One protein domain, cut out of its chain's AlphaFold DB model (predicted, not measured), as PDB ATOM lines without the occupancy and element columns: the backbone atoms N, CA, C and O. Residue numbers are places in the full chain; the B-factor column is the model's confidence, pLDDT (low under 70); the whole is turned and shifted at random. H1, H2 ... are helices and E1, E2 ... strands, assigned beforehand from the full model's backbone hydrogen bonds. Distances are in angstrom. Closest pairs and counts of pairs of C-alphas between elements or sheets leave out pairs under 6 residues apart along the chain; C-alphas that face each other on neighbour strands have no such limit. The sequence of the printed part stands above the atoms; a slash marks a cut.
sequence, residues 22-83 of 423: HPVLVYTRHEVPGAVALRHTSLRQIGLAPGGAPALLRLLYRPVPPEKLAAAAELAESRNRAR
ATOM      1  N   HIS A  22     -28.299  35.345  -6.515       79.12
ATOM      2  CA  HIS A  22     -28.197  36.012  -5.223       79.12
ATOM      3  C   HIS A  22     -27.766  37.476  -5.380       79.12
ATOM      4  O   HIS A  22     -26.986  37.794  -6.286       79.12
ATOM      5  N   PRO A  23     -28.242  38.379  -4.501       82.50
ATOM      6  CA  PRO A  23     -27.822  39.771  -4.508       82.50
ATOM      7  C   PRO A  23     -26.352  39.889  -4.092       82.50
ATOM      8  O   PRO A  23     -25.933  39.319  -3.083       82.50
ATOM      9  N   VAL A  24     -25.575  40.660  -4.848       83.56
ATOM     10  CA  VAL A  24     -24.180  41.007  -4.566       83.56
ATOM     11  C   VAL A  24     -24.035  42.519  -4.657       83.56
ATOM     12  O   VAL A  24     -24.295  43.109  -5.706       83.56
ATOM     13  N   LEU A  25     -23.618  43.154  -3.565       84.75
ATOM     14  CA  LEU A  25     -23.271  44.574  -3.552       84.75
ATOM     15  C   LEU A  25     -21.791  44.730  -3.887       84.75
ATOM     16  O   LEU A  25     -20.951  44.110  -3.242       84.75
ATOM     17  N   VAL A  26     -21.479  45.575  -4.864       84.62
ATOM     18  CA  VAL A  26     -20.108  45.919  -5.245       84.62
ATOM     19  C   VAL A  26     -19.869  47.405  -4.995       84.62
ATOM     20  O   VAL A  26     -20.617  48.258  -5.487       84.62
ATOM     21  N   TYR A  27     -18.812  47.715  -4.246       82.31
ATOM     22  CA  TYR A  27     -18.307  49.070  -4.041       82.31
ATOM     23  C   TYR A  27     -16.776  49.071  -4.022       82.31
ATOM     24  O   TYR A  27     -16.173  48.334  -3.248       82.31
ATOM     25  N   THR A  28     -16.159  49.888  -4.883       84.75
ATOM     26  CA  THR A  28     -14.708  49.926  -5.164       84.75
ATOM     27  C   THR A  28     -14.088  48.537  -5.390       84.75
ATOM     28  O   THR A  28     -14.111  48.049  -6.516       84.75
ATOM     29  N   ARG A  29     -13.539  47.904  -4.346       81.50
ATOM     30  CA  ARG A  29     -12.957  46.546  -4.354       81.50
ATOM     31  C   ARG A  29     -13.685  45.560  -3.428       81.50
ATOM     32  O   ARG A  29     -13.316  44.392  -3.377       81.50
ATOM     33  N   HIS A  30     -14.698  46.015  -2.695       83.12
ATOM     34  CA  HIS A  30     -15.503  45.193  -1.800       83.12
ATOM     35  C   HIS A  30     -16.689  44.590  -2.560       83.12
ATOM     36  O   HIS A  30     -17.549  45.320  -3.057       83.12
ATOM     37  N   GLU A  31     -16.758  43.260  -2.604       88.19
ATOM     38  CA  GLU A  31     -17.975  42.524  -2.949       88.19
ATOM     39  C   GLU A  31     -18.598  41.944  -1.672       88.19
ATOM     40  O   GLU A  31     -17.917  41.267  -0.904       88.19
ATOM     41  N   VAL A  32     -19.894  42.175  -1.456       87.38
ATOM     42  CA  VAL A  32     -20.674  41.569  -0.366       87.38
ATOM     43  C   VAL A  32     -21.756  40.676  -0.986       87.38
ATOM     44  O   VAL A  32     -22.762  41.201  -1.472       87.38
ATOM     45  N   PRO A  33     -21.556  39.345  -1.037       87.44
ATOM     46  CA  PRO A  33     -22.503  38.422  -1.649       87.44
ATOM     47  C   PRO A  33     -23.506  37.844  -0.641       87.44
ATOM     48  O   PRO A  33     -23.138  37.402   0.445       87.44
ATOM     49  N   GLY A  34     -24.772  37.760  -1.046       83.94
ATOM     50  CA  GLY A  34     -25.843  37.109  -0.292       83.94
ATOM     51  C   GLY A  34     -26.607  38.049   0.643       83.94
ATOM     52  O   GLY A  34     -26.049  38.934   1.290       83.94
ATOM     53  N   ALA A  35     -27.921  37.830   0.751       75.56
ATOM     54  CA  ALA A  35     -28.817  38.696   1.523       75.56
ATOM     55  C   ALA A  35     -28.498  38.739   3.031       75.56
ATOM     56  O   ALA A  35     -28.748  39.759   3.670       75.56
ATOM     57  N   VAL A  36     -27.936  37.664   3.597       76.50
ATOM     58  CA  VAL A  36     -27.511  37.614   5.008       76.50
ATOM     59  C   VAL A  36     -26.318  38.541   5.234       76.50
ATOM     60  O   VAL A  36     -26.407  39.452   6.054       76.50
ATOM     61  N   ALA A  37     -25.250  38.394   4.442       82.50
ATOM     62  CA  ALA A  37     -24.079  39.264   4.528       82.50
ATOM     63  C   ALA A  37     -24.466  40.744   4.361       82.50
ATOM     64  O   ALA A  37     -24.093  41.566   5.191       82.50
ATOM     65  N   LEU A  38     -25.311  41.066   3.373       80.25
ATOM     66  CA  LEU A  38     -25.781  42.433   3.110       80.25
ATOM     67  C   LEU A  38     -26.536  43.081   4.281       80.25
ATOM     68  O   LEU A  38     -26.372  44.276   4.515       80.25
ATOM     69  N   ARG A  39     -27.342  42.315   5.029       77.00
ATOM     70  CA  ARG A  39     -28.031  42.800   6.244       77.00
ATOM     71  C   ARG A  39     -27.064  43.086   7.393       77.00
ATOM     72  O   ARG A  39     -27.345  43.936   8.233       77.00
ATOM     73  N   HIS A  40     -25.952  42.358   7.436       77.00
ATOM     74  CA  HIS A  40     -24.987  42.383   8.528       77.00
ATOM     75  C   HIS A  40     -23.774  43.292   8.262       77.00
ATOM     76  O   HIS A  40     -23.134  43.740   9.216       77.00
ATOM     77  N   THR A  41     -23.484  43.637   7.004       78.44
ATOM     78  CA  THR A  41     -22.461  44.631   6.649       78.44
ATOM     79  C   THR A  41     -22.946  46.064   6.841       78.44
ATOM     80  O   THR A  41     -24.014  46.435   6.358       78.44
ATOM     81  N   SER A  42     -22.135  46.910   7.481       80.81
ATOM     82  CA  SER A  42     -22.425  48.346   7.626       80.81
ATOM     83  C   SER A  42     -21.648  49.205   6.623       80.81
ATOM     84  O   SER A  42     -20.579  48.818   6.158       80.81
ATOM     85  N   LEU A  43     -22.145  50.415   6.328       78.38
ATOM     86  CA  LEU A  43     -21.492  51.349   5.396       78.38
ATOM     87  C   LEU A  43     -20.017  51.616   5.759       78.38
ATOM     88  O   LEU A  43     -19.156  51.563   4.883       78.38
ATOM     89  N   ARG A  44     -19.692  51.781   7.053       74.38
ATOM     90  CA  ARG A  44     -18.300  51.957   7.509       74.38
ATOM     91  C   ARG A  44     -17.397  50.768   7.144       74.38
ATOM     92  O   ARG A  44     -16.225  50.972   6.859       74.38
ATOM     93  N   GLN A  45     -17.922  49.540   7.113       78.62
ATOM     94  CA  GLN A  45     -17.140  48.335   6.789       78.62
ATOM     95  C   GLN A  45     -16.796  48.209   5.297       78.62
ATOM     96  O   GLN A  45     -15.860  47.486   4.967       78.62
ATOM     97  N   ILE A  46     -17.512  48.919   4.418       81.06
ATOM     98  CA  ILE A  46     -17.174  49.082   2.993       81.06
ATOM     99  C   ILE A  46     -16.515  50.446   2.709       81.06
ATOM    100  O   ILE A  46     -16.528  50.918   1.578       81.06
ATOM    101  N   GLY A  47     -15.957  51.108   3.732       78.56
ATOM    102  CA  GLY A  47     -15.232  52.376   3.583       78.56
ATOM    103  C   GLY A  47     -16.112  53.615   3.378       78.56
ATOM    104  O   GLY A  47     -15.619  54.634   2.905       78.56
ATOM    105  N   LEU A  48     -17.407  53.556   3.710       79.44
ATOM    106  CA  LEU A  48     -18.332  54.689   3.592       79.44
ATOM    107  C   LEU A  48     -18.625  55.333   4.953       79.44
ATOM    108  O   LEU A  48     -19.360  54.791   5.786       79.44
ATOM    109  N   ALA A  49     -18.061  56.523   5.160       73.75
ATOM    110  CA  ALA A  49     -18.292  57.349   6.339       73.75
ATOM    111  C   ALA A  49     -19.646  58.095   6.267       73.75
ATOM    112  O   ALA A  49     -20.024  58.591   5.200       73.75
ATOM    113  N   PRO A  50     -20.388  58.226   7.386       55.09
ATOM    114  CA  PRO A  50     -21.583  59.063   7.433       55.09
ATOM    115  C   PRO A  50     -21.202  60.538   7.239       55.09
ATOM    116  O   PRO A  50     -20.356  61.054   7.962       55.09
ATOM    117  N   GLY A  51     -21.828  61.211   6.270       57.94
ATOM    118  CA  GLY A  51     -21.487  62.588   5.881       57.94
ATOM    119  C   GLY A  51     -20.428  62.707   4.777       57.94
ATOM    120  O   GLY A  51     -20.160  63.816   4.329       57.94
ATOM    121  N   GLY A  52     -19.860  61.590   4.304       57.16
ATOM    122  CA  GLY A  52     -18.944  61.577   3.161       57.16
ATOM    123  C   GLY A  52     -19.619  61.861   1.810       57.16
ATOM    124  O   GLY A  52     -20.845  61.934   1.695       57.16
ATOM    125  N   ALA A  53     -18.795  61.988   0.766       54.28
ATOM    126  CA  ALA A  53     -19.234  62.227  -0.608       54.28
ATOM    127  C   ALA A  53     -20.201  61.135  -1.135       54.28
ATOM    128  O   ALA A  53     -20.113  59.972  -0.727       54.28
ATOM    129  N   PRO A  54     -21.124  61.468  -2.062       59.25
ATOM    130  CA  PRO A  54     -22.128  60.528  -2.558       59.25
ATOM    131  C   PRO A  54     -21.508  59.377  -3.363       59.25
ATOM    132  O   PRO A  54     -21.104  59.546  -4.510       59.25
ATOM    133  N   ALA A  55     -21.507  58.181  -2.780       67.44
ATOM    134  CA  ALA A  55     -20.973  56.973  -3.399       67.44
ATOM    135  C   ALA A  55     -21.960  56.285  -4.360       67.44
ATOM    136  O   ALA A  55     -23.168  56.231  -4.108       67.44
ATOM    137  N   LEU A  56     -21.427  55.690  -5.434       70.50
ATOM    138  CA  LEU A  56     -22.171  54.809  -6.334       70.50
ATOM    139  C   LEU A  56     -22.031  53.351  -5.875       70.50
ATOM    140  O   LEU A  56     -20.983  52.730  -6.031       70.50
ATOM    141  N   LEU A  57     -23.112  52.809  -5.320       79.00
ATOM    142  CA  LEU A  57     -23.235  51.406  -4.931       79.00
ATOM    143  C   LEU A  57     -23.845  50.590  -6.079       79.00
ATOM    144  O   LEU A  57     -24.934  50.922  -6.550       79.00
ATOM    145  N   ARG A  58     -23.184  49.509  -6.514       74.56
ATOM    146  CA  ARG A  58     -23.693  48.635  -7.584       74.56
ATOM    147  C   ARG A  58     -24.254  47.341  -6.999       74.56
ATOM    148  O   ARG A  58     -23.494  46.440  -6.657       74.56
ATOM    149  N   LEU A  59     -25.579  47.233  -6.916       80.81
ATOM    150  CA  LEU A  59     -26.254  45.965  -6.630       80.81
ATOM    151  C   LEU A  59     -26.388  45.147  -7.926       80.81
ATOM    152  O   LEU A  59     -26.826  45.668  -8.952       80.81
ATOM    153  N   LEU A  60     -26.004  43.876  -7.872       79.75
ATOM    154  CA  LEU A  60     -26.124  42.897  -8.952       79.75
ATOM    155  C   LEU A  60     -26.869  41.660  -8.453       79.75
ATOM    156  O   LEU A  60     -26.745  41.303  -7.288       79.75
ATOM    157  N   TYR A  61     -27.566  40.973  -9.353       83.56
ATOM    158  CA  TYR A  61     -28.028  39.604  -9.139       83.56
ATOM    159  C   TYR A  61     -27.204  38.704 -10.057       83.56
ATOM    160  O   TYR A  61     -27.077  38.978 -11.250       83.56
ATOM    161  N   ARG A  62     -26.540  37.700  -9.478       83.62
ATOM    162  CA  ARG A  62     -25.709  36.732 -10.209       83.62
ATOM    163  C   ARG A  62     -25.693  35.395  -9.464       83.62
ATOM    164  O   ARG A  62     -25.881  35.403  -8.245       83.62
ATOM    165  N   PRO A  63     -25.443  34.262 -10.141       86.06
ATOM    166  CA  PRO A  63     -25.145  33.023  -9.438       86.06
ATOM    167  C   PRO A  63     -23.852  33.176  -8.629       86.06
ATOM    168  O   PRO A  63     -22.862  33.748  -9.094       86.06
ATOM    169  N   VAL A  64     -23.872  32.683  -7.394       84.81
ATOM    170  CA  VAL A  64     -22.729  32.676  -6.472       84.81
ATOM    171  C   VAL A  64     -22.665  31.283  -5.846       84.81
ATOM    172  O   VAL A  64     -23.694  30.817  -5.366       84.81
ATOM    173  N   PRO A  65     -21.504  30.599  -5.834       87.50
ATOM    174  CA  PRO A  65     -21.414  29.263  -5.252       87.50
ATOM    175  C   PRO A  65     -21.734  29.294  -3.746       87.50
ATOM    176  O   PRO A  65     -21.332  30.246  -3.063       87.50
ATOM    177  N   PRO A  66     -22.408  28.258  -3.207       84.00
ATOM    178  CA  PRO A  66     -22.938  28.260  -1.843       84.00
ATOM    179  C   PRO A  66     -21.855  28.456  -0.778       84.00
ATOM    180  O   PRO A  66     -22.086  29.162   0.197       84.00
ATOM    181  N   GLU A  67     -20.646  27.942  -1.007       89.00
ATOM    182  CA  GLU A  67     -19.469  28.147  -0.148       89.00
ATOM    183  C   GLU A  67     -19.168  29.635   0.100       89.00
ATOM    184  O   GLU A  67     -18.924  30.046   1.233       89.00
ATOM    185  N   LYS A  68     -19.234  30.472  -0.947       86.19
ATOM    186  CA  LYS A  68     -18.957  31.915  -0.839       86.19
ATOM    187  C   LYS A  68     -20.089  32.674  -0.150       86.19
ATOM    188  O   LYS A  68     -19.830  33.706   0.460       86.19
ATOM    189  N   LEU A  69     -21.323  32.176  -0.237       83.38
ATOM    190  CA  LEU A  69     -22.474  32.734   0.480       83.38
ATOM    191  C   LEU A  69     -22.417  32.373   1.966       83.38
ATOM    192  O   LEU A  69     -22.614  33.248   2.803       83.38
ATOM    193  N   ALA A  70     -22.098  31.116   2.283       86.38
ATOM    194  CA  ALA A  70     -21.922  30.634   3.648       86.38
ATOM    195  C   ALA A  70     -20.776  31.375   4.351       86.38
ATOM    196  O   ALA A  70     -21.006  31.986   5.390       86.38
ATOM    197  N   ALA A  71     -19.587  31.435   3.740       88.81
ATOM    198  CA  ALA A  71     -18.438  32.143   4.307       88.81
ATOM    199  C   ALA A  71     -18.696  33.653   4.491       88.81
ATOM    200  O   ALA A  71     -18.286  34.235   5.494       88.81
ATOM    201  N   ALA A  72     -19.402  34.306   3.557       83.25
ATOM    202  CA  ALA A  72     -19.764  35.718   3.697       83.25
ATOM    203  C   ALA A  72     -20.824  35.956   4.787       83.25
ATOM    204  O   ALA A  72     -20.746  36.956   5.504       83.25
ATOM    205  N   ALA A  73     -21.794  35.048   4.935       84.56
ATOM    206  CA  ALA A  73     -22.785  35.090   6.005       84.56
ATOM    207  C   ALA A  73     -22.132  34.868   7.378       84.56
ATOM    208  O   ALA A  73     -22.297  35.705   8.261       84.56
ATOM    209  N   GLU A  74     -21.327  33.815   7.535       86.88
ATOM    210  CA  GLU A  74     -20.610  33.482   8.772       86.88
ATOM    211  C   GLU A  74     -19.667  34.610   9.212       86.88
ATOM    212  O   GLU A  74     -19.672  34.998  10.383       86.88
ATOM    213  N   LEU A  75     -18.910  35.201   8.281       84.81
ATOM    214  CA  LEU A  75     -18.034  36.339   8.562       84.81
ATOM    215  C   LEU A  75     -18.828  37.572   9.031       84.81
ATOM    216  O   LEU A  75     -18.421  38.255   9.975       84.81
ATOM    217  N   ALA A  76     -19.965  37.861   8.393       79.88
ATOM    218  CA  ALA A  76     -20.800  39.012   8.730       79.88
ATOM    219  C   ALA A  76     -21.598  38.808  10.035       79.88
ATOM    220  O   ALA A  76     -21.753  39.754  10.813       79.88
ATOM    221  N   GLU A  77     -22.050  37.584  10.319       82.44
ATOM    222  CA  GLU A  77     -22.644  37.206  11.603       82.44
ATOM    223  C   GLU A  77     -21.618  37.273  12.732       82.44
ATOM    224  O   GLU A  77     -21.865  37.945  13.731       82.44
ATOM    225  N   SER A  78     -20.453  36.641  12.569       80.88
ATOM    226  CA  SER A  78     -19.379  36.633  13.574       80.88
ATOM    227  C   SER A  78     -18.947  38.054  13.932       80.88
ATOM    228  O   SER A  78     -18.837  38.396  15.110       80.88
ATOM    229  N   ARG A  79     -18.823  38.933  12.926       77.94
ATOM    230  CA  ARG A  79     -18.511  40.355  13.124       77.94
ATOM    231  C   ARG A  79     -19.626  41.146  13.822       77.94
ATOM    232  O   ARG A  79     -19.332  42.177  14.419       77.94
ATOM    233  N   ASN A  80     -20.882  40.693  13.779       73.69
ATOM    234  CA  ASN A  80     -21.959  41.285  14.580       73.69
ATOM    235  C   ASN A  80     -22.062  40.670  15.981       73.69
ATOM    236  O   ASN A  80     -22.311  41.415  16.922       73.69
ATOM    237  N   ARG A  81     -21.786  39.372  16.170       76.94
ATOM    238  CA  ARG A  81     -21.684  38.759  17.511       76.94
ATOM    239  C   ARG A  81     -20.594  39.453  18.337       76.94
ATOM    240  O   ARG A  81     -20.883  39.946  19.422       76.94
ATOM    241  N   ALA A  82     -19.412  39.646  17.746       70.94
ATOM    242  CA  ALA A  82     -18.301  40.412  18.322       70.94
ATOM    243  C   ALA A  82     -18.581  41.922  18.521       70.94
ATOM    244  O   ALA A  82     -17.765  42.620  19.108       70.94
ATOM    245  N   ARG A  83     -19.713  42.441  18.023       62.44
ATOM    246  CA  ARG A  83     -20.175  43.827  18.228       62.44
ATOM    247  C   ARG A  83     -21.316  43.933  19.255       62.44
ATOM    248  O   ARG A  83     -21.658  45.035  19.669       62.44
TER     249      ARG A  83
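AT A GLANCE: This is residues 22 to 83 of the 423 residues of the protein "UBX domain-containing protein" of Macrostomum lignano (UniProt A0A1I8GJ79). Look for a small sheet of three strands with the short helix H1 packed on it and the long helix H3 side by side with H1, the later part of H3 running on away from the sheet. On the long link between H2 and E3, residues 49 to 54 stick out as a loop. The printed part has 62 residues, with E1, E2, H1, H2, E3 and H3 along it; the sheet, E2 E1 E3, is antiparallel and the class is mixed, helices and strands. The whole is compact, with a radius of gyration of the C-alphas of 11.9 A, and only just flat, spanning 34 by 29 by 16 A.

HOW THE PARTS SIT: Start at E1, residues 22 to 27, the inner strand. It forms a hairpin with E2, residues 30 to 33; N 32 and O 25 are 2.8 A apart, within hydrogen-bond range. H1, residues 35 to 40, is on the sheet at a height of 8.7 A, only just over E1, with 3 of its C-alphas falling on that strand. H2, residues 43 to 46, only grazes the sheet; its closest C-alpha pair with E2 is His 30 and Ile 46, 6.4 A. E3, residues 58 to 63, is antiparallel to E1, N 24 and O 60 being 2.8 A apart. E2, H1 H2 and E3 make a split strand-helix-strand unit, two same-way strands with E1 between them, its crossover right-handed. H3, residues 66 to 83, touches H1, closest at the C-alphas of Ala 37 and Ala 73, 4.6 A, at a shallow tilt of 19 degrees, the same way. H3 only grazes the sheet, with residues 66 to 76, and is apart from H2. Every O i to N i+4 pair is within hydrogen-bond range in H1, 13 of 14 in H3; H2 is too short for one.

IN THESE COORDINATES: Find C-alpha 22 at (-28.197, 36.012, -5.223), where E1 begins; it runs 16.4 A. E2, H1 and H2 follow, at 9.7, 8.8 and 5.4 A. E3 runs 15.8 A from C-alpha 58. H3 runs 25.6 A to C-alpha 83 at (-20.175, 43.827, 18.228).

THE WHOLE: The C-alphas farthest apart, Gly 51 and Pro 66, are 35.2 A from each other. The printed part has no cut, and H2 to E3 is its long link. Residues 50 to 55 and 83 have pLDDT under 70.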